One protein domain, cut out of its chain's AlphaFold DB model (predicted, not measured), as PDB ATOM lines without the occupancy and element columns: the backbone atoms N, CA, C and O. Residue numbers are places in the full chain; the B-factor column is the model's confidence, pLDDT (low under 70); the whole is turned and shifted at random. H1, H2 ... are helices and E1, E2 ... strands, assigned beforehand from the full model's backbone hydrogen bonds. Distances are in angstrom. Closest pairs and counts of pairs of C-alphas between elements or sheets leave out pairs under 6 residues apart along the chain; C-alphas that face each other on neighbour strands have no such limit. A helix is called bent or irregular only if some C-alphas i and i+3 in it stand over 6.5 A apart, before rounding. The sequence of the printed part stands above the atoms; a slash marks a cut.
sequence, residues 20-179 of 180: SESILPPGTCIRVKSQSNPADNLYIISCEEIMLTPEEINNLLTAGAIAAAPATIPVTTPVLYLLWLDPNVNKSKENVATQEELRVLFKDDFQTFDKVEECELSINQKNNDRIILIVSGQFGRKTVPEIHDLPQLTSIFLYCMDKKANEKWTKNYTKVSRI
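This is residues 20 to 179 of the 180 residues of the protein "Hypothetical protein" of Rotaria sordida (UniProt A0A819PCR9). Look first for a strongly twisted five-stranded parallel sheet, with H3 and H4 over one face and, over the other, a three-stranded antiparallel sheet with H2 beside its strand E3; the two sheets form a sandwich, only partly face to face. H1 lies off one end, and residues 70 to 75 of the loop after it stick out. The printed part has 160 residues with five named helices and eight named strands, in the order E1 E2 E3 H1 E4 H2 E5 H3 E6 H4 E7 H5 E8, a mixed class. It is compact, with a radius of gyration of the C-alphas of 16.0 A and spans of 49 by 33 by 31 A.

Find C-alpha 80 at (-65.630, -102.047, 19.373), where E4, residues 80 to 85, begins. Its sheet also holds E5, residues 110 to 113, E6, residues 130 to 136 and 19.8 A long, E7, residues 153 to 159, and E8, residues 176 to 178, ending at (-61.534, -99.394, 38.831). The second sheet begins at C-alpha 20, (-61.034, -93.820, 34.436), with E1, residues 20 to 24; E2, residues 28 to 37, runs 28.6 A and E3, residues 42 to 51, 28.7 A. The helices are H1, residues 54 to 62, H2, residues 93 to 109 and 21.7 A long, H3, residues 116 to 125, H4, residues 137 to 147, and H5, residues 163 to 167.

The large sheet runs E5 E4 E6 E7 E8; look for N 111 and O 82 at 2.9 A, N 83 and O 132 at 2.9 A, N 157 and O 133 at 2.7 A, and N 177 and O 156 at 2.8 A. H3 runs along E4, 9.2 A over the sheet; on the same face H4 is over E6 and E7 at a height of 8.8 A. H3 and H4 only just touch, with 3 pairs of C-alphas within 8 A, the closest Val 116 and Thr 143 at 7.0 A. On the opposite face H2 is over E5 at a height of 7.0 A. H2 is irregular, C-alphas 105 and 108 being 9.5 A apart, and H4 only just, C-alphas 142 and 145 being 6.6 A apart. H5 only grazes the large sheet. E1, E2 and E3 form a meander, each strand the antiparallel neighbour of the one before, with N 22 and O 30 at 2.8 A and N 33 and O 46 at 2.8 A. The closest C-alphas of E3 and H2 are Ile 44 and Thr 98, 6.5 A. Every O i to N i+4 pair is within hydrogen-bond range in H1, H3 and H5, but 11 of 13 in H2 and 3 of 7 in H4, which has 3 of 8 O i to N i+3 pairs within range.

The C-alphas farthest apart, Ala 39 and Thr 72, are 52.9 A apart. The printed part has no cut, and the link from H1 to E4, 17 residues, is long. Mean pLDDT of the printed part is 72.6; 68 residues are under 70, among them 20 to 54 and 64 to 78.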
ATOM      1  N   SER A  20     -62.085 -93.024  35.077       62.31
ATOM      2  CA  SER A  20     -61.034 -93.820  34.436       62.31
ATOM      3  C   SER A  20     -61.087 -93.707  32.919       62.31
ATOM      4  O   SER A  20     -62.150 -93.656  32.322       62.31
ATOM      5  N   GLU A  21     -59.925 -93.718  32.277       65.94
ATOM      6  CA  GLU A  21     -59.800 -93.631  30.822       65.94
ATOM      7  C   GLU A  21     -59.166 -94.911  30.273       65.94
ATOM      8  O   GLU A  21     -58.295 -95.507  30.910       65.94
ATOM      9  N   SER A  22     -59.601 -95.321  29.086       63.12
ATOM     10  CA  SER A  22     -59.041 -96.422  28.314       63.12
ATOM     11  C   SER A  22     -58.722 -95.927  26.914       63.12
ATOM     12  O   SER A  22     -59.624 -95.582  26.153       63.12
ATOM     13  N   ILE A  23     -57.441 -95.938  26.556       61.50
ATOM     14  CA  ILE A  23     -57.001 -95.581  25.211       61.50
ATOM     15  C   ILE A  23     -56.935 -96.845  24.366       61.50
ATOM     16  O   ILE A  23     -56.304 -97.841  24.716       61.50
ATOM     17  N   LEU A  24     -57.615 -96.793  23.236       60.03
ATOM     18  CA  LEU A  24     -57.831 -97.882  22.321       60.03
ATOM     19  C   LEU A  24     -57.125 -97.577  20.984       60.03
ATOM     20  O   LEU A  24     -57.444 -96.572  20.351       60.03
ATOM     21  N   PRO A  25     -56.211 -98.432  20.482       51.41
ATOM     22  CA  PRO A  25     -55.663 -98.267  19.132       51.41
ATOM     23  C   PRO A  25     -56.770 -98.216  18.062       51.41
ATOM     24  O   PRO A  25     -57.715 -98.988  18.177       51.41
ATOM     25  N   PRO A  26     -56.705 -97.365  17.024       53.09
ATOM     26  CA  PRO A  26     -55.591 -96.502  16.632       53.09
ATOM     27  C   PRO A  26     -55.621 -95.077  17.230       53.09
ATOM     28  O   PRO A  26     -54.955 -94.199  16.693       53.09
ATOM     29  N   GLY A  27     -56.343 -94.822  18.328       53.41
ATOM     30  CA  GLY A  27     -56.363 -93.495  18.970       53.41
ATOM     31  C   GLY A  27     -57.688 -93.082  19.616       53.41
ATOM     32  O   GLY A  27     -57.826 -91.933  20.021       53.41
ATOM     33  N   THR A  28     -58.661 -93.984  19.724       60.03
ATOM     34  CA  THR A  28     -59.925 -93.721  20.417       60.03
ATOM     35  C   THR A  28     -59.676 -93.714  21.922       60.03
ATOM     36  O   THR A  28     -59.226 -94.714  22.472       60.03
ATOM     37  N   CYS A  29     -59.950 -92.618  22.622       63.12
ATOM     38  CA  CYS A  29     -59.937 -92.621  24.083       63.12
ATOM     39  C   CYS A  29     -61.372 -92.729  24.593       63.12
ATOM     40  O   CYS A  29     -62.235 -91.962  24.187       63.12
ATOM     41  N   ILE A  30     -61.633 -93.696  25.468       65.44
ATOM     42  CA  ILE A  30     -62.915 -93.818  26.157       65.44
ATOM     43  C   ILE A  30     -62.697 -93.411  27.595       65.44
ATOM     44  O   ILE A  30     -61.997 -94.096  28.346       65.44
ATOM     45  N   ARG A  31     -63.312 -92.299  27.981       65.81
ATOM     46  CA  ARG A  31     -63.419 -91.912  29.380       65.81
ATOM     47  C   ARG A  31     -64.678 -92.523  29.947       65.81
ATOM     48  O   ARG A  31     -65.747 -92.358  29.380       65.81
ATOM     49  N   VAL A  32     -64.540 -93.195  31.072       65.38
ATOM     50  CA  VAL A  32     -65.635 -93.757  31.838       65.38
ATOM     51  C   VAL A  32     -65.652 -93.082  33.198       65.38
ATOM     52  O   VAL A  32     -64.654 -93.103  33.921       65.38
ATOM     53  N   LYS A  33     -66.773 -92.462  33.547       65.25
ATOM     54  CA  LYS A  33     -66.972 -91.835  34.852       65.25
ATOM     55  C   LYS A  33     -68.038 -92.598  35.609       65.25
ATOM     56  O   LYS A  33     -69.117 -92.802  35.060       65.25
ATOM     57  N   SER A  34     -67.752 -92.984  36.842       59.88
ATOM     58  CA  SER A  34     -68.781 -93.267  37.830       59.88
ATOM     59  C   SER A  34     -69.225 -91.973  38.480       59.88
ATOM     60  O   SER A  34     -68.430 -91.087  38.776       59.88
ATOM     61  N   GLN A  35     -70.508 -91.884  38.782       57.50
ATOM     62  CA  GLN A  35     -70.991 -90.961  39.790       57.50
ATOM     63  C   GLN A  35     -71.786 -91.752  40.815       57.50
ATOM     64  O   GLN A  35     -72.802 -92.359  40.475       57.50
ATOM     65  N   SER A  36     -71.314 -91.755  42.063       52.03
ATOM     66  CA  SER A  36     -72.069 -92.332  43.168       52.03
ATOM     67  C   SER A  36     -73.196 -91.376  43.569       52.03
ATOM     68  O   SER A  36     -72.906 -90.245  43.966       52.03
ATOM     69  N   ASN A  37     -74.460 -91.802  43.517       46.50
ATOM     70  CA  ASN A  37     -75.538 -91.112  44.227       46.50
ATOM     71  C   ASN A  37     -75.687 -91.740  45.629       46.50
ATOM     72  O   ASN A  37     -76.131 -92.890  45.730       46.50
ATOM     73  N   PRO A  38     -75.339 -91.015  46.714       42.66
ATOM     74  CA  PRO A  38     -75.385 -91.545  48.076       42.66
ATOM     75  C   PRO A  38     -76.796 -91.904  48.554       42.66
ATOM     76  O   PRO A  38     -76.928 -92.686  49.493       42.66
ATOM     77  N   ALA A  39     -77.840 -91.327  47.948       39.44
ATOM     78  CA  ALA A  39     -79.224 -91.598  48.326       39.44
ATOM     79  C   ALA A  39     -79.702 -92.979  47.848       39.44
ATOM     80  O   ALA A  39     -80.488 -93.622  48.541       39.44
ATOM     81  N   ASP A  40     -79.178 -93.450  46.712       38.16
ATOM     82  CA  ASP A  40     -79.720 -94.609  45.990       38.16
ATOM     83  C   ASP A  40     -78.723 -95.770  45.851       38.16
ATOM     84  O   ASP A  40     -79.023 -96.760  45.188       38.16
ATOM     85  N   ASN A  41     -77.540 -95.685  46.481       43.38
ATOM     86  CA  ASN A  41     -76.466 -96.680  46.331       43.38
ATOM     87  C   ASN A  41     -76.158 -96.978  44.848       43.38
ATOM     88  O   ASN A  41     -76.026 -98.130  44.432       43.38
ATOM     89  N   LEU A  42     -76.104 -95.916  44.046       38.34
ATOM     90  CA  LEU A  42     -76.146 -95.976  42.591       38.34
ATOM     91  C   LEU A  42     -74.838 -95.487  41.979       38.34
ATOM     92  O   LEU A  42     -74.356 -94.437  42.387       38.34
ATOM     93  N   TYR A  43     -74.338 -96.180  40.953       50.47
ATOM     94  CA  TYR A  43     -73.221 -95.726  40.123       50.47
ATOM     95  C   TYR A  43     -73.695 -95.440  38.702       50.47
ATOM     96  O   TYR A  43     -74.039 -96.363  37.969       50.47
ATOM     97  N   ILE A  44     -73.698 -94.168  38.305       47.91
ATOM     98  CA  ILE A  44     -73.926 -93.781  36.908       47.91
ATOM     99  C   ILE A  44     -72.610 -93.962  36.169       47.91
ATOM    100  O   ILE A  44     -71.648 -93.283  36.507       47.91
ATOM    101  N   ILE A  45     -72.567 -94.865  35.191       56.16
ATOM    102  CA  ILE A  45     -71.394 -95.078  34.341       56.16
ATOM    103  C   ILE A  45     -71.612 -94.313  33.039       56.16
ATOM    104  O   ILE A  45     -72.322 -94.781  32.156       56.16
ATOM    105  N   SER A  46     -71.006 -93.136  32.926       51.75
ATOM    106  CA  SER A  46     -71.014 -92.363  31.681       51.75
ATOM    107  C   SER A  46     -69.754 -92.656  30.883       51.75
ATOM    108  O   SER A  46     -68.656 -92.661  31.440       51.75
ATOM    109  N   CYS A  47     -69.910 -92.902  29.585       55.25
ATOM    110  CA  CYS A  47     -68.800 -93.038  28.650       55.25
ATOM    111  C   CYS A  47     -68.711 -91.782  27.772       55.25
ATOM    112  O   CYS A  47     -69.728 -91.217  27.389       55.25
ATOM    113  N   GLU A  48     -67.508 -91.348  27.423       54.47
ATOM    114  CA  GLU A  48     -67.275 -90.285  26.445       54.47
ATOM    115  C   GLU A  48     -66.179 -90.746  25.486       54.47
ATOM    116  O   GLU A  48     -65.110 -91.179  25.927       54.47
ATOM    117  N   GLU A  49     -66.447 -90.668  24.181       58.16
ATOM    118  CA  GLU A  49     -65.414 -90.841  23.163       58.16
ATOM    119  C   GLU A  49     -64.638 -89.531  23.014       58.16
ATOM    120  O   GLU A  49     -65.194 -88.481  22.694       58.16
ATOM    121  N   ILE A  50     -63.331 -89.598  23.239       58.03
ATOM    122  CA  ILE A  50     -62.411 -88.481  23.102       58.03
ATOM    123  C   ILE A  50     -61.515 -88.782  21.907       58.03
ATOM    124  O   ILE A  50     -60.707 -89.716  21.928       58.03
ATOM    125  N   MET A  51     -61.662 -87.971  20.863       57.53
ATOM    126  CA  MET A  51     -60.782 -88.004  19.700       57.53
ATOM    127  C   MET A  51     -59.424 -87.429  20.096       57.53
ATOM    128  O   MET A  51     -59.309 -86.231  20.362       57.53
ATOM    129  N   LEU A  52     -58.400 -88.281  20.149       60.09
ATOM    130  CA  LEU A  52     -57.029 -87.839  20.380       60.09
ATOM    131  C   LEU A  52     -56.480 -87.152  19.127       60.09
ATOM    132  O   LEU A  52     -56.711 -87.588  17.996       60.09
ATOM    133  N   THR A  53     -55.721 -86.081  19.325       69.69
ATOM    134  CA  THR A  53     -55.016 -85.402  18.236       69.69
ATOM    135  C   THR A  53     -53.891 -86.288  17.676       69.69
ATOM    136  O   THR A  53     -53.350 -87.139  18.390       69.69
ATOM    137  N   PRO A  54     -53.463 -86.089  16.413       69.25
ATOM    138  CA  PRO A  54     -52.342 -86.839  15.838       69.25
ATOM    139  C   PRO A  54     -51.044 -86.738  16.652       69.25
ATOM    140  O   PRO A  54     -50.272 -87.692  16.709       69.25
ATOM    141  N   GLU A  55     -50.810 -85.595  17.302       71.62
ATOM    142  CA  GLU A  55     -49.657 -85.380  18.178       71.62
ATOM    143  C   GLU A  55     -49.750 -86.229  19.454       71.62
ATOM    144  O   GLU A  55     -48.786 -86.902  19.818       71.62
ATOM    145  N   GLU A  56     -50.921 -86.272  20.095       70.31
ATOM    146  CA  GLU A  56     -51.169 -87.129  21.261       70.31
ATOM    147  C   GLU A  56     -51.012 -88.612  20.910       70.31
ATOM    148  O   GLU A  56     -50.362 -89.351  21.650       70.31
ATOM    149  N   ILE A  57     -51.519 -89.039  19.749       62.78
ATOM    150  CA  ILE A  57     -51.337 -90.407  19.243       62.78
ATOM    151  C   ILE A  57     -49.847 -90.708  19.042       62.78
ATOM    152  O   ILE A  57     -49.363 -91.744  19.497       62.78
ATOM    153  N   ASN A  58     -49.091 -89.805  18.413       68.44
ATOM    154  CA  ASN A  58     -47.660 -89.995  18.181       68.44
ATOM    155  C   ASN A  58     -46.854 -90.059  19.489       68.44
ATOM    156  O   ASN A  58     -45.945 -90.882  19.624       68.44
ATOM    157  N   ASN A  59     -47.215 -89.240  20.477       72.44
ATOM    158  CA  ASN A  59     -46.603 -89.270  21.803       72.44
ATOM    159  C   ASN A  59     -46.871 -90.606  22.514       72.44
ATOM    160  O   ASN A  59     -45.952 -91.195  23.082       72.44
ATOM    161  N   LEU A  60     -48.098 -91.130  22.426       65.31
ATOM    162  CA  LEU A  60     -48.468 -92.422  23.010       65.31
ATOM    163  C   LEU A  60     -47.796 -93.607  22.300       65.31
ATOM    164  O   LEU A  60     -47.367 -94.548  22.968       65.31
ATOM    165  N   LEU A  61     -47.661 -93.552  20.971       66.44
ATOM    166  CA  LEU A  61     -46.909 -94.539  20.187       66.44
ATOM    167  C   LEU A  61     -45.429 -94.545  20.583       66.44
ATOM    168  O   LEU A  61     -44.863 -95.601  20.855       66.44
ATOM    169  N   THR A  62     -44.814 -93.363  20.677       73.00
ATOM    170  CA  THR A  62     -43.396 -93.206  21.046       73.00
ATOM    171  C   THR A  62     -43.129 -93.675  22.479       73.00
ATOM    172  O   THR A  62     -42.076 -94.243  22.762       73.00
ATOM    173  N   ALA A  63     -44.099 -93.492  23.378       71.00
ATOM    174  CA  ALA A  63     -44.039 -93.971  24.756       71.00
ATOM    175  C   ALA A  63     -44.328 -95.479  24.910       71.00
ATOM    176  O   ALA A  63     -44.236 -96.000  26.021       71.00
ATOM    177  N   GLY A  64     -44.705 -96.187  23.836       61.28
ATOM    178  CA  GLY A  64     -45.109 -97.597  23.889       61.28
ATOM    179  C   GLY A  64     -46.438 -97.841  24.615       61.28
ATOM    180  O   GLY A  64     -46.727 -98.973  24.998       61.28
ATOM    181  N   ALA A  65     -47.243 -96.795  24.822       54.72
ATOM    182  CA  ALA A  65     -48.530 -96.870  25.515       54.72
ATOM    183  C   ALA A  65     -49.650 -97.436  24.624       54.72
ATOM    184  O   ALA A  65     -50.634 -97.968  25.134       54.72
ATOM    185  N   ILE A  66     -49.499 -97.341  23.299       57.06
ATOM    186  CA  ILE A  66     -50.389 -97.942  22.298       57.06
ATOM    187  C   ILE A  66     -49.558 -98.573  21.176       57.06
ATOM    188  O   ILE A  66     -48.469 -98.097  20.859       57.06
ATOM    189  N   ALA A  67     -50.060 -99.649  20.568       60.66
ATOM    190  CA  ALA A  67     -49.400-100.295  19.436       60.66
ATOM    191  C   ALA A  67     -49.721 -99.571  18.120       60.66
ATOM    192  O   ALA A  67     -50.874 -99.211  17.867       60.66
ATOM    193  N   ALA A  68     -48.712 -99.406  17.261       56.44
ATOM    194  CA  ALA A  68     -48.919 -98.968  15.886       56.44
ATOM    195  C   ALA A  68     -49.743-100.025  15.138       56.44
ATOM    196  O   ALA A  68     -49.398-101.210  15.155       56.44
ATOM    197  N   ALA A  69     -50.826 -99.609  14.479       55.66
ATOM    198  CA  ALA A  69     -51.553-100.504  13.590       55.66
ATOM    199  C   ALA A  69     -50.617-100.937  12.444       55.66
ATOM    200  O   ALA A  69     -49.932-100.082  11.872       55.66
ATOM    201  N   PRO A  70     -50.553-102.234  12.094       49.59
ATOM    202  CA  PRO A  70     -49.753-102.669  10.961       49.59
ATOM    203  C   PRO A  70     -50.298-102.027   9.683       49.59
ATOM    204  O   PRO A  70     -51.479-102.150   9.357       49.59
ATOM    205  N   ALA A  71     -49.432-101.312   8.964       51.84
ATOM    206  CA  ALA A  71     -49.779-100.746   7.673       51.84
ATOM    207  C   ALA A  71     -50.057-101.878   6.667       51.84
ATOM    208  O   ALA A  71     -49.309-102.853   6.590       51.84
ATOM    209  N   THR A  72     -51.104-101.699   5.855       52.69
ATOM    210  CA  THR A  72     -51.451-102.480   4.647       52.69
ATOM    211  C   THR A  72     -51.930-103.929   4.825       52.69
ATOM    212  O   THR A  72     -51.269-104.873   4.411       52.69
ATOM    213  N   ILE A  73     -53.171-104.092   5.294       46.94
ATOM    214  CA  ILE A  73     -54.120-105.138   4.854       46.94
ATOM    215  C   ILE A  73     -55.492-104.434   4.767       46.94
ATOM    216  O   ILE A  73     -55.732-103.558   5.603       46.94
ATOM    217  N   PRO A  74     -56.395-104.734   3.807       47.09
ATOM    218  CA  PRO A  74     -57.787-104.290   3.884       47.09
ATOM    219  C   PRO A  74     -58.461-105.023   5.055       47.09
ATOM    220  O   PRO A  74     -59.134-106.034   4.892       47.09
ATOM    221  N   VAL A  75     -58.163-104.550   6.262       49.12
ATOM    222  CA  VAL A  75     -58.709-105.001   7.534       49.12
ATOM    223  C   VAL A  75     -60.097-104.394   7.625       49.12
ATOM    224  O   VAL A  75     -60.243-103.173   7.643       49.12
ATOM    225  N   THR A  76     -61.124-105.243   7.665       49.03
ATOM    226  CA  THR A  76     -62.385-104.886   8.320       49.03
ATOM    227  C   THR A  76     -62.008-104.295   9.669       49.03
ATOM    228  O   THR A  76     -61.437-105.003  10.498       49.03
ATOM    229  N   THR A  77     -62.196-102.986   9.843       54.59
ATOM    230  CA  THR A  77     -61.839-102.291  11.080       54.59
ATOM    231  C   THR A  77     -62.459-103.051  12.248       54.59
ATOM    232  O   THR A  77     -63.674-103.254  12.211       54.59
ATOM    233  N   PRO A  78     -61.659-103.518  13.225       62.88
ATOM    234  CA  PRO A  78     -62.189-104.301  14.331       62.88
ATOM    235  C   PRO A  78     -63.267-103.485  15.040       62.88
ATOM    236  O   PRO A  78     -63.031-102.324  15.390       62.88
ATOM    237  N   VAL A  79     -64.446-104.083  15.200       76.50
ATOM    238  CA  VAL A  79     -65.593-103.419  15.818       76.50
ATOM    239  C   VAL A  79     -65.352-103.352  17.321       76.50
ATOM    240  O   VAL A  79     -64.764-104.260  17.919       76.50
ATOM    241  N   LEU A  80     -65.741-102.237  17.935       83.19
ATOM    242  CA  LEU A  80     -65.630-102.047  19.373       83.19
ATOM    243  C   LEU A  80     -66.979-102.313  20.033       83.19
ATOM    244  O   LEU A  80     -67.893-101.505  19.919       83.19
ATOM    245  N   TYR A  81     -67.059-103.396  20.795       89.00
ATOM    246  CA  TYR A  81     -68.222-103.741  21.594       89.00
ATOM    247  C   TYR A  81     -68.098-103.236  23.025       89.00
ATOM    248  O   TYR A  81     -67.060-103.401  23.674       89.00
ATOM    249  N   LEU A  82     -69.203-102.706  23.543       90.00
ATOM    250  CA  LEU A  82     -69.383-102.448  24.962       90.00
ATOM    251  C   LEU A  82     -70.339-103.485  25.548       90.00
ATOM    252  O   LEU A  82     -71.514-103.540  25.194       90.00
ATOM    253  N   LEU A  83     -69.842-104.293  26.478       92.88
ATOM    254  CA  LEU A  83     -70.652-105.264  27.207       92.88
ATOM    255  C   LEU A  83     -70.828-104.796  28.650       92.88
ATOM    256  O   LEU A  83     -69.859-104.372  29.277       92.88
ATOM    257  N   TRP A  84     -72.036-104.913  29.200       92.25
ATOM    258  CA  TRP A  84     -72.307-104.624  30.610       92.25
ATOM    259  C   TRP A  84     -72.918-105.835  31.319       92.25
ATOM    260  O   TRP A  84     -74.042-106.238  31.034       92.25
ATOM    261  N   LEU A  85     -72.160-106.403  32.261       92.44
ATOM    262  CA  LEU A  85     -72.525-107.564  33.069       92.44
ATOM    263  C   LEU A  85     -72.880-107.165  34.516       92.44
ATOM    264  O   LEU A  85     -72.003-106.895  35.346       92.44
ATOM    265  N   ASP A  86     -74.174-107.172  34.842       88.19
ATOM    266  CA  ASP A  86     -74.684-106.871  36.187       88.19
ATOM    267  C   ASP A  86     -76.026-107.584  36.466       88.19
ATOM    268  O   ASP A  86     -76.929-107.547  35.631       88.19
ATOM    269  N   PRO A  87     -76.207-108.205  37.651       87.44
ATOM    270  CA  PRO A  87     -77.424-108.963  37.986       87.44
ATOM    271  C   PRO A  87     -78.712-108.123  38.017       87.44
ATOM    272  O   PRO A  87     -79.821-108.666  38.023       87.44
ATOM    273  N   ASN A  88     -78.574-106.808  38.098       84.81
ATOM    274  CA  ASN A  88     -79.617-105.801  38.162       84.81
ATOM    275  C   ASN A  88     -79.606-104.878  36.939       84.81
ATOM    276  O   ASN A  88     -80.325-103.877  36.956       84.81
ATOM    277  N   VAL A  89     -78.854-105.196  35.877       84.56
ATOM    278  CA  VAL A  89     -78.712-104.326  34.695       84.56
ATOM    279  C   VAL A  89     -80.067-103.901  34.117       84.56
ATOM    280  O   VAL A  89     -80.229-102.755  33.726       84.56
ATOM    281  N   ASN A  90     -81.080-104.771  34.182       86.50
ATOM    282  CA  ASN A  90     -82.441-104.501  33.697       86.50
ATOM    283  C   ASN A  90     -83.474-104.229  34.810       86.50
ATOM    284  O   ASN A  90     -84.673-104.217  34.540       86.50
ATOM    285  N   LYS A  91     -83.048-104.084  36.072       80.81
ATOM    286  CA  LYS A  91     -83.956-104.082  37.238       80.81
ATOM    287  C   LYS A  91     -84.137-102.719  37.901       80.81
ATOM    288  O   LYS A  91     -85.161-102.516  38.547       80.81
ATOM    289  N   SER A  92     -83.177-101.806  37.772       78.56
ATOM    290  CA  SER A  92     -83.275-100.452  38.331       78.56
ATOM    291  C   SER A  92     -83.583 -99.431  37.235       78.56
ATOM    292  O   SER A  92     -83.155 -99.589  36.089       78.56
ATOM    293  N   LYS A  93     -84.342 -98.380  37.571       75.00
ATOM    294  CA  LYS A  93     -84.674 -97.301  36.618       75.00
ATOM    295  C   LYS A  93     -83.415 -96.595  36.131       75.00
ATOM    296  O   LYS A  93     -83.344 -96.127  35.004       75.00
ATOM    297  N   GLU A  94     -82.434 -96.544  37.004       72.56
ATOM    298  CA  GLU A  94     -81.175 -95.869  36.821       72.56
ATOM    299  C   GLU A  94     -80.268 -96.661  35.881       72.56
ATOM    300  O   GLU A  94     -79.740 -96.080  34.941       72.56
ATOM    301  N   ASN A  95     -80.170 -97.989  36.038       79.50
ATOM    302  CA  ASN A  95     -79.444 -98.813  35.073       79.50
ATOM    303  C   ASN A  95     -80.097 -98.717  33.693       79.50
ATOM    304  O   ASN A  95     -79.392 -98.629  32.696       79.50
ATOM    305  N   VAL A  96     -81.433 -98.679  33.628       81.44
ATOM    306  CA  VAL A  96     -82.156 -98.458  32.367       81.44
ATOM    307  C   VAL A  96     -81.810 -97.091  31.764       81.44
ATOM    308  O   VAL A  96     -81.529 -97.025  30.573       81.44
ATOM    309  N   ALA A  97     -81.755 -96.020  32.560       77.44
ATOM    310  CA  ALA A  97     -81.341 -94.701  32.077       77.44
ATOM    311  C   ALA A  97     -79.889 -94.703  31.563       77.44
ATOM    312  O   ALA A  97     -79.624 -94.213  30.468       77.44
ATOM    313  N   THR A  98     -78.959 -95.329  32.291       77.75
ATOM    314  CA  THR A  98     -77.564 -95.472  31.853       77.75
ATOM    315  C   THR A  98     -77.449 -96.316  30.581       77.75
ATOM    316  O   THR A  98     -76.646 -96.001  29.709       77.75
ATOM    317  N   GLN A  99     -78.267 -97.362  30.416       83.81
ATOM    318  CA  GLN A  99     -78.315 -98.115  29.161       83.81
ATOM    319  C   GLN A  99     -78.693 -97.224  27.974       83.81
ATOM    320  O   GLN A  99     -78.097 -97.375  26.913       83.81
ATOM    321  N   GLU A 100     -79.652 -96.306  28.128       83.38
ATOM    322  CA  GLU A 100     -80.030 -95.379  27.052       83.38
ATOM    323  C   GLU A 100     -78.872 -94.448  26.670       83.38
ATOM    324  O   GLU A 100     -78.587 -94.276  25.485       83.38
ATOM    325  N   GLU A 101     -78.138 -93.918  27.651       79.81
ATOM    326  CA  GLU A 101     -76.942 -93.103  27.397       79.81
ATOM    327  C   GLU A 101     -75.860 -93.896  26.647       79.81
ATOM    328  O   GLU A 101     -75.298 -93.422  25.656       79.81
ATOM    329  N   LEU A 102     -75.606 -95.140  27.062       79.44
ATOM    330  CA  LEU A 102     -74.625 -96.012  26.415       79.44
ATOM    331  C   LEU A 102     -75.068 -96.455  25.012       79.44
ATOM    332  O   LEU A 102     -74.227 -96.541  24.115       79.44
ATOM    333  N   ARG A 103     -76.371 -96.669  24.783       85.50
ATOM    334  CA  ARG A 103     -76.936 -96.963  23.452       85.50
ATOM    335  C   ARG A 103     -76.736 -95.813  22.474       85.50
ATOM    336  O   ARG A 103     -76.488 -96.066  21.301       85.50
ATOM    337  N   VAL A 104     -76.803 -94.559  22.921       80.44
ATOM    338  CA  VAL A 104     -76.532 -93.407  22.042       80.44
ATOM    339  C   VAL A 104     -75.081 -93.420  21.546       80.44
ATOM    340  O   VAL A 104     -74.828 -93.091  20.386       80.44
ATOM    341  N   LEU A 105     -74.145 -93.832  22.403       75.12
ATOM    342  CA  LEU A 105     -72.710 -93.823  22.115       75.12
ATOM    343  C   LEU A 105     -72.253 -95.034  21.294       75.12
ATOM    344  O   LEU A 105     -71.540 -94.872  20.310       75.12
ATOM    345  N   PHE A 106     -72.679 -96.237  21.681       78.38
ATOM    346  CA  PHE A 106     -72.208 -97.501  21.099       78.38
ATOM    347  C   PHE A 106     -73.215 -98.148  20.138       78.38
ATOM    348  O   PHE A 106     -72.870 -99.101  19.447       78.38
ATOM    349  N   LYS A 107     -74.447 -97.628  20.049       85.12
ATOM    350  CA  LYS A 107     -75.504 -98.100  19.137       85.12
ATOM    351  C   LYS A 107     -75.697 -99.620  19.214       85.12
ATOM    352  O   LYS A 107     -75.956-100.145  20.296       85.12
ATOM    353  N   ASP A 108     -75.580-100.309  18.080       84.19
ATOM    354  CA  ASP A 108     -75.776-101.755  17.945       84.19
ATOM    355  C   ASP A 108     -74.640-102.578  18.587       84.19
ATOM    356  O   ASP A 108     -74.795-103.780  18.808       84.19
ATOM    357  N   ASP A 109     -73.524-101.938  18.950       88.88
ATOM    358  CA  ASP A 109     -72.353-102.583  19.553       88.88
ATOM    359  C   ASP A 109     -72.406-102.601  21.094       88.88
ATOM    360  O   ASP A 109     -71.470-103.057  21.761       88.88
ATOM    361  N   PHE A 110     -73.517-102.148  21.685       89.94
ATOM    362  CA  PHE A 110     -73.781-102.238  23.118       89.94
ATOM    363  C   PHE A 110     -74.680-103.424  23.475       89.94
ATOM    364  O   PHE A 110     -75.770-103.591  22.927       89.94
ATOM    365  N   GLN A 111     -74.261-104.227  24.456       94.44
ATOM    366  CA  GLN A 111     -75.047-105.357  24.958       94.44
ATOM    367  C   GLN A 111     -75.014-105.443  26.485       94.44
ATOM    368  O   GLN A 111     -73.987-105.201  27.118       94.44
ATOM    369  N   THR A 112     -76.135-105.849  27.079       94.31
ATOM    370  CA  THR A 112     -76.264-106.062  28.524       94.31
ATOM    371  C   THR A 112     -76.530-107.523  28.852       94.31
ATOM    372  O   THR A 112     -77.171-108.239  28.084       94.31
ATOM    373  N   PHE A 113     -76.041-107.963  30.010       95.25
ATOM    374  CA  PHE A 113     -76.175-109.333  30.489       95.25
ATOM    375  C   PHE A 113     -76.456-109.329  31.991       95.25
ATOM    376  O   PHE A 113     -75.722-108.709  32.765       95.25
ATOM    377  N   ASP A 114     -77.492-110.050  32.417       93.81
ATOM    378  CA  ASP A 114     -77.774-110.314  33.834       93.81
ATOM    379  C   ASP A 114     -77.308-111.709  34.288       93.81
ATOM    380  O   ASP A 114     -77.428-112.058  35.466       93.81
ATOM    381  N   LYS A 115     -76.711-112.474  33.366       94.19
ATOM    382  CA  LYS A 115     -76.109-113.790  33.588       94.19
ATOM    383  C   LYS A 115     -74.696-113.838  33.026       94.19
ATOM    384  O   LYS A 115     -74.419-113.325  31.942       94.19
ATOM    385  N   VAL A 116     -73.812-114.503  33.762       92.44
ATOM    386  CA  VAL A 116     -72.390-114.619  33.416       92.44
ATOM    387  C   VAL A 116     -72.206-115.459  32.153       92.44
ATOM    388  O   VAL A 116     -71.476-115.063  31.251       92.44
ATOM    389  N   GLU A 117     -72.932-116.570  32.055       93.62
ATOM    390  CA  GLU A 117     -72.775-117.564  30.992       93.62
ATOM    391  C   GLU A 117     -73.135-116.986  29.611       93.62
ATOM    392  O   GLU A 117     -72.479-117.271  28.609       93.62
ATOM    393  N   GLU A 118     -74.155-116.125  29.552       94.88
ATOM    394  CA  GLU A 118     -74.567-115.440  28.320       94.88
ATOM    395  C   GLU A 118     -73.535-114.381  27.892       94.88
ATOM    396  O   GLU A 118     -73.245-114.235  26.701       94.88
ATOM    397  N   CYS A 119     -72.930-113.681  28.859       94.69
ATOM    398  CA  CYS A 119     -71.873-112.706  28.596       94.69
ATOM    399  C   CYS A 119     -70.613-113.381  28.038       94.69
ATOM    400  O   CYS A 119     -70.071-112.943  27.025       94.69
ATOM    401  N   GLU A 120     -70.178-114.484  28.650       91.94
ATOM    402  CA  GLU A 120     -69.023-115.262  28.193       91.94
ATOM    403  C   GLU A 120     -69.236-115.840  26.795       91.94
ATOM    404  O   GLU A 120     -68.343-115.763  25.947       91.94
ATOM    405  N   LEU A 121     -70.433-116.366  26.517       92.94
ATOM    406  CA  LEU A 121     -70.785-116.834  25.180       92.94
ATOM    407  C   LEU A 121     -70.665-115.701  24.149       92.94
ATOM    408  O   LEU A 121     -70.088-115.905  23.082       92.94
ATOM    409  N   SER A 122     -71.151-114.503  24.484       93.06
ATOM    410  CA  SER A 122     -71.053-113.323  23.617       93.06
ATOM    411  C   SER A 122     -69.603-112.887  23.373       93.06
ATOM    412  O   SER A 122     -69.241-112.578  22.236       93.06
ATOM    413  N   ILE A 123     -68.754-112.907  24.409       91.38
ATOM    414  CA  ILE A 123     -67.319-112.601  24.297       91.38
ATOM    415  C   ILE A 123     -66.635-113.583  23.341       91.38
ATOM    416  O   ILE A 123     -65.865-113.163  22.479       91.38
ATOM    417  N   ASN A 124     -66.935-114.876  23.462       89.50
ATOM    418  CA  ASN A 124     -66.321-115.927  22.648       89.50
ATOM    419  C   ASN A 124     -66.775-115.919  21.178       89.50
ATOM    420  O   ASN A 124     -66.069-116.435  20.315       89.50
ATOM    421  N   GLN A 125     -67.942-115.347  20.872       89.94
ATOM    422  CA  GLN A 125     -68.443-115.228  19.497       89.94
ATOM    423  C   GLN A 125     -67.807-114.061  18.722       89.94
ATOM    424  O   GLN A 125     -67.760-114.096  17.493       89.94
ATOM    425  N   LYS A 126     -67.297-113.049  19.429       85.75
ATOM    426  CA  LYS A 126     -66.711-111.818  18.874       85.75
ATOM    427  C   LYS A 126     -65.214-111.977  18.602       85.75
ATOM    428  O   LYS A 126     -64.365-111.362  19.248       85.75
ATOM    429  N   ASN A 127     -64.881-112.872  17.674       74.31
ATOM    430  CA  ASN A 127     -63.495-113.146  17.290       74.31
ATOM    431  C   ASN A 127     -62.901-111.976  16.492       74.31
ATOM    432  O   ASN A 127     -63.485-111.551  15.503       74.31
ATOM    433  N   ASN A 128     -61.702-111.523  16.876       69.00
ATOM    434  CA  ASN A 128     -60.968-110.373  16.309       69.00
ATOM    435  C   ASN A 128     -61.567-108.983  16.578       69.00
ATOM    436  O   ASN A 128     -60.966-107.986  16.174       69.00
ATOM    437  N   ASP A 129     -62.686-108.902  17.293       81.25
ATOM    438  CA  ASP A 129     -63.258-107.635  17.736       81.25
ATOM    439  C   ASP A 129     -62.646-107.178  19.057       81.25
ATOM    440  O   ASP A 129     -61.916-107.902  19.739       81.25
ATOM    441  N   ARG A 130     -62.932-105.933  19.422       84.50
ATOM    442  CA  ARG A 130     -62.435-105.323  20.648       84.50
ATOM    443  C   ARG A 130     -63.585-105.179  21.609       84.50
ATOM    444  O   ARG A 130     -64.641-104.685  21.249       84.50
ATOM    445  N   ILE A 131     -63.370-105.608  22.838       88.69
ATOM    446  CA  ILE A 131     -64.400-105.625  23.861       88.69
ATOM    447  C   ILE A 131     -63.944-104.760  25.025       88.69
ATOM    448  O   ILE A 131     -62.833-104.917  25.549       88.69
ATOM    449  N   ILE A 132     -64.832-103.861  25.428       87.44
ATOM    450  CA  ILE A 132     -64.832-103.242  26.743       87.44
ATOM    451  C   ILE A 132     -65.909-103.935  27.566       87.44
ATOM    452  O   ILE A 132     -67.059-104.023  27.143       87.44
ATOM    453  N   LEU A 133     -65.537-104.405  28.752       88.75
ATOM    454  CA  LEU A 133     -66.474-105.013  29.688       88.75
ATOM    455  C   LEU A 133     -66.676-104.104  30.896       88.75
ATOM    456  O   LEU A 133     -65.746-103.882  31.662       88.75
ATOM    457  N   ILE A 134     -67.897-103.638  31.112       88.06
ATOM    458  CA  ILE A 134     -68.348-103.079  32.385       88.06
ATOM    459  C   ILE A 134     -68.902-104.232  33.222       88.06
ATOM    460  O   ILE A 134     -69.767-104.978  32.767       88.06
ATOM    461  N   VAL A 135     -68.424-104.402  34.452       86.88
ATOM    462  CA  VAL A 135     -68.851-105.507  35.315       86.88
ATOM    463  C   VAL A 135     -69.008-105.070  36.768       86.88
ATOM    464  O   VAL A 135     -68.190-104.331  37.317       86.88
ATOM    465  N   SER A 136     -70.070-105.552  37.409       84.69
ATOM    466  CA  SER A 136     -70.305-105.333  38.838       84.69
ATOM    467  C   SER A 136     -69.296-106.089  39.706       84.69
ATOM    468  O   SER A 136     -68.841-107.177  39.359       84.69
ATOM    469  N   GLY A 137     -68.994-105.592  40.906       79.25
ATOM    470  CA  GLY A 137     -68.140-106.303  41.868       79.25
ATOM    471  C   GLY A 137     -68.656-107.691  42.260       79.25
ATOM    472  O   GLY A 137     -67.864-108.561  42.628       79.25
ATOM    473  N   GLN A 138     -69.972-107.913  42.176       82.50
ATOM    474  CA  GLN A 138     -70.585-109.210  42.449       82.50
ATOM    475  C   GLN A 138     -70.187-110.248  41.397       82.50
ATOM    476  O   GLN A 138     -69.689-111.309  41.767       82.50
ATOM    477  N   PHE A 139     -70.371-109.943  40.110       87.00
ATOM    478  CA  PHE A 139     -70.019-110.865  39.027       87.00
ATOM    479  C   PHE A 139     -68.526-110.847  38.696       87.00
ATOM    480  O   PHE A 139     -67.940-111.899  38.452       87.00
ATOM    481  N   GLY A 140     -67.863-109.697  38.817       82.75
ATOM    482  CA  GLY A 140     -66.453-109.534  38.477       82.75
ATOM    483  C   GLY A 140     -65.527-110.463  39.259       82.75
ATOM    484  O   GLY A 140     -64.576-110.986  38.691       82.75
ATOM    485  N   ARG A 141     -65.842-110.752  40.531       81.50
ATOM    486  CA  ARG A 141     -65.068-111.695  41.357       81.50
ATOM    487  C   ARG A 141     -65.014-113.115  40.793       81.50
ATOM    488  O   ARG A 141     -64.023-113.797  41.030       81.50
ATOM    489  N   LYS A 142     -66.072-113.554  40.109       84.00
ATOM    490  CA  LYS A 142     -66.149-114.883  39.492       84.00
ATOM    491  C   LYS A 142     -65.603-114.840  38.067       84.00
ATOM    492  O   LYS A 142     -64.725-115.618  37.735       84.00
ATOM    493  N   THR A 143     -66.078-113.883  37.276       85.44
ATOM    494  CA  THR A 143     -65.879-113.866  35.824       85.44
ATOM    495  C   THR A 143     -64.501-113.349  35.410       85.44
ATOM    496  O   THR A 143     -63.871-113.915  34.526       85.44
ATOM    497  N   VAL A 144     -63.978-112.286  36.039       86.06
ATOM    498  CA  VAL A 144     -62.713-111.657  35.597       86.06
ATOM    499  C   VAL A 144     -61.520-112.622  35.627       86.06
ATOM    500  O   VAL A 144     -60.782-112.635  34.642       86.06
ATOM    501  N   PRO A 145     -61.316-113.450  36.672       87.06
ATOM    502  CA  PRO A 145     -60.255-114.456  36.658       87.06
ATOM    503  C   PRO A 145     -60.292-115.383  35.436       87.06
ATOM    504  O   PRO A 145     -59.233-115.765  34.951       87.06
ATOM    505  N   GLU A 146     -61.480-115.700  34.917       87.88
ATOM    506  CA  GLU A 146     -61.675-116.645  33.812       87.88
ATOM    507  C   GLU A 146     -61.437-116.000  32.437       87.88
ATOM    508  O   GLU A 146     -60.972-116.671  31.519       87.88
ATOM    509  N   ILE A 147     -61.698-114.694  32.297       84.75
ATOM    510  CA  ILE A 147     -61.699-114.019  30.986       84.75
ATOM    511  C   ILE A 147     -60.592-112.976  30.794       84.75
ATOM    512  O   ILE A 147     -60.357-112.552  29.667       84.75
ATOM    513  N   HIS A 148     -59.908-112.521  31.848       83.44
ATOM    514  CA  HIS A 148     -58.986-111.376  31.756       83.44
ATOM    515  C   HIS A 148     -57.880-111.526  30.695       83.44
ATOM    516  O   HIS A 148     -57.482-110.537  30.072       83.44
ATOM    517  N   ASP A 149     -57.412-112.747  30.453       83.88
ATOM    518  CA  ASP A 149     -56.342-113.024  29.495       83.88
ATOM    519  C   ASP A 149     -56.817-113.061  28.036       83.88
ATOM    520  O   ASP A 149     -55.987-113.053  27.127       83.88
ATOM    521  N   LEU A 150     -58.132-113.023  27.779       84.50
ATOM    522  CA  LEU A 150     -58.660-113.076  26.417       84.50
ATOM    523  C   LEU A 150     -58.179-111.871  25.589       84.50
ATOM    524  O   LEU A 150     -58.358-110.725  26.019       84.50
ATOM    525  N   PRO A 151     -57.595-112.088  24.394       81.81
ATOM    526  CA  PRO A 151     -57.064-111.008  23.564       81.81
ATOM    527  C   PRO A 151     -58.109-109.974  23.136       81.81
ATOM    528  O   PRO A 151     -57.779-108.791  23.065       81.81
ATOM    529  N   GLN A 152     -59.362-110.387  22.897       84.00
ATOM    530  CA  GLN A 152     -60.429-109.454  22.519       84.00
ATOM    531  C   GLN A 152     -60.837-108.504  23.657       84.00
ATOM    532  O   GLN A 152     -61.343-107.416  23.393       84.00
ATOM    533  N   LEU A 153     -60.593-108.861  24.925       85.06
ATOM    534  CA  LEU A 153     -60.855-107.967  26.052       85.06
ATOM    535  C   LEU A 153     -59.725-106.956  26.171       85.06
ATOM    536  O   LEU A 153     -58.597-107.299  26.530       85.06
ATOM    537  N   THR A 154     -60.057-105.703  25.870       81.38
ATOM    538  CA  THR A 154     -59.115-104.579  25.890       81.38
ATOM    539  C   THR A 154     -59.089-103.897  27.248       81.38
ATOM    540  O   THR A 154     -58.009-103.636  27.773       81.38
ATOM    541  N   SER A 155     -60.268-103.697  27.841       80.44
ATOM    542  CA  SER A 155     -60.437-103.047  29.139       80.44
ATOM    543  C   SER A 155     -61.620-103.642  29.892       80.44
ATOM    544  O   SER A 155     -62.659-103.950  29.307       80.44
ATOM    545  N   ILE A 156     -61.461-103.783  31.205       80.94
ATOM    546  CA  ILE A 156     -62.504-104.232  32.124       80.94
ATOM    547  C   ILE A 156     -62.726-103.130  33.159       80.94
ATOM    548  O   ILE A 156     -61.837-102.833  33.951       80.94
ATOM    549  N   PHE A 157     -63.911-102.537  33.176       80.75
ATOM    550  CA  PHE A 157     -64.329-101.555  34.163       80.75
ATOM    551  C   PHE A 157     -65.099-102.241  35.287       80.75
ATOM    552  O   PHE A 157     -66.226-102.693  35.099       80.75
ATOM    553  N   LEU A 158     -64.476-102.329  36.461       76.19
ATOM    554  CA  LEU A 158     -65.105-102.891  37.653       76.19
ATOM    555  C   LEU A 158     -65.664-101.767  38.530       76.19
ATOM    556  O   LEU A 158     -64.888-100.951  39.038       76.19
ATOM    557  N   TYR A 159     -66.972-101.797  38.787       74.94
ATOM    558  CA  TYR A 159     -67.632-100.916  39.759       74.94
ATOM    559  C   TYR A 159     -68.228-101.728  40.914       74.94
ATOM    560  O   TYR A 159     -68.725-102.843  40.733       74.94
ATOM    561  N   CYS A 160     -68.155-101.208  42.140       67.62
ATOM    562  CA  CYS A 160     -68.738-101.870  43.304       67.62
ATOM    563  C   CYS A 160     -68.900-100.927  44.495       67.62
ATOM    564  O   CYS A 160     -68.019-100.120  44.762       67.62
ATOM    565  N   MET A 161     -69.949-101.169  45.288       58.59
ATOM    566  CA  MET A 161     -70.188-100.514  46.578       58.59
ATOM    567  C   MET A 161     -69.084-100.791  47.616       58.59
ATOM    568  O   MET A 161     -68.785 -99.946  48.454       58.59
ATOM    569  N   ASP A 162     -68.467-101.980  47.588       64.94
ATOM    570  CA  ASP A 162     -67.422-102.371  48.544       64.94
ATOM    571  C   ASP A 162     -66.036-102.333  47.891       64.94
ATOM    572  O   ASP A 162     -65.509-103.327  47.375       64.94
ATOM    573  N   LYS A 163     -65.434-101.141  47.923       62.47
ATOM    574  CA  LYS A 163     -64.094-100.885  47.389       62.47
ATOM    575  C   LYS A 163     -63.035-101.779  48.046       62.47
ATOM    576  O   LYS A 163     -62.223-102.393  47.354       62.47
ATOM    577  N   LYS A 164     -63.076-101.928  49.376       62.69
ATOM    578  CA  LYS A 164     -62.048-102.649  50.152       62.69
ATOM    579  C   LYS A 164     -62.027-104.142  49.840       62.69
ATOM    580  O   LYS A 164     -60.947-104.731  49.751       62.69
ATOM    581  N   ALA A 165     -63.194-104.756  49.649       62.09
ATOM    582  CA  ALA A 165     -63.275-106.165  49.274       62.09
ATOM    583  C   ALA A 165     -62.721-106.429  47.863       62.09
ATOM    584  O   ALA A 165     -62.175-107.504  47.608       62.09
ATOM    585  N   ASN A 166     -62.819-105.455  46.952       58.16
ATOM    586  CA  ASN A 166     -62.397-105.627  45.562       58.16
ATOM    587  C   ASN A 166     -60.964-105.188  45.269       58.16
ATOM    588  O   ASN A 166     -60.334-105.698  44.340       58.16
ATOM    589  N   GLU A 167     -60.406-104.308  46.096       63.38
ATOM    590  CA  GLU A 167     -59.027-103.841  45.976       63.38
ATOM    591  C   GLU A 167     -57.988-104.957  46.078       63.38
ATOM    592  O   GLU A 167     -56.903-104.816  45.514       63.38
ATOM    593  N   LYS A 168     -58.284-106.041  46.803       68.50
ATOM    594  CA  LYS A 168     -57.326-107.130  47.026       68.50
ATOM    595  C   LYS A 168     -57.156-108.023  45.801       68.50
ATOM    596  O   LYS A 168     -56.022-108.302  45.432       68.50
ATOM    597  N   TRP A 169     -58.251-108.445  45.171       71.94
ATOM    598  CA  TRP A 169     -58.191-109.419  44.077       71.94
ATOM    599  C   TRP A 169     -57.874-108.766  42.727       71.94
ATOM    600  O   TRP A 169     -57.129-109.326  41.931       71.94
ATOM    601  N   THR A 170     -58.350-107.539  42.492       68.56
ATOM    602  CA  THR A 170     -58.143-106.852  41.204       68.56
ATOM    603  C   THR A 170     -56.708-106.395  40.943       68.56
ATOM    604  O   THR A 170     -56.372-106.110  39.803       68.56
ATOM    605  N   LYS A 171     -55.839-106.331  41.967       72.88
ATOM    606  CA  LYS A 171     -54.420-105.936  41.804       72.88
ATOM    607  C   LYS A 171     -53.637-106.862  40.873       72.88
ATOM    608  O   LYS A 171     -52.597-106.460  40.371       72.88
ATOM    609  N   ASN A 172     -54.136-108.075  40.668       76.88
ATOM    610  CA  ASN A 172     -53.470-109.092  39.868       76.88
ATOM    611  C   ASN A 172     -53.813-108.997  38.372       76.88
ATOM    612  O   ASN A 172     -53.258-109.757  37.590       76.88
ATOM    613  N   TYR A 173     -54.702-108.079  37.966       76.19
ATOM    614  CA  TYR A 173     -55.250-108.033  36.609       76.19
ATOM    615  C   TYR A 173     -55.009-106.670  35.957       76.19
ATOM    616  O   TYR A 173     -55.628-105.670  36.318       76.19
ATOM    617  N   THR A 174     -54.118-106.629  34.967       73.38
ATOM    618  CA  THR A 174     -53.642-105.385  34.332       73.38
ATOM    619  C   THR A 174     -54.699-104.675  33.488       73.38
ATOM    620  O   THR A 174     -54.645-103.457  33.349       73.38
ATOM    621  N   LYS A 175     -55.684-105.412  32.961       76.06
ATOM    622  CA  LYS A 175     -56.786-104.860  32.155       76.06
ATOM    623  C   LYS A 175     -57.940-104.296  32.988       76.06
ATOM    624  O   LYS A 175     -58.885-103.749  32.424       76.06
ATOM    625  N   VAL A 176     -57.902-104.450  34.314       68.12
ATOM    626  CA  VAL A 176     -58.986-104.004  35.196       68.12
ATOM    627  C   VAL A 176     -58.763-102.554  35.615       68.12
ATOM    628  O   VAL A 176     -57.894-102.247  36.431       68.12
ATOM    629  N   SER A 177     -59.608-101.668  35.099       70.81
ATOM    630  CA  SER A 177     -59.759-100.290  35.555       70.81
ATOM    631  C   SER A 177     -60.870-100.206  36.599       70.81
ATOM    632  O   SER A 177     -61.976-100.708  36.406       70.81
ATOM    633  N   ARG A 178     -60.572 -99.582  37.738       63.25
ATOM    634  CA  ARG A 178     -61.534 -99.394  38.831       63.25
ATOM    635  C   ARG A 178     -62.184 -98.031  38.699       63.25
ATOM    636  O   ARG A 178     -61.484 -97.051  38.456       63.25
ATOM    637  N   ILE A 179     -63.488 -97.995  38.900       53.44
ATOM    638  CA  ILE A 179     -64.315 -96.804  38.752       53.44
ATOM    639  C   ILE A 179     -65.149 -96.717  40.039       53.44
ATOM    640  O   ILE A 179     -65.867 -97.675  40.346       53.44
TER     641      ILE A 179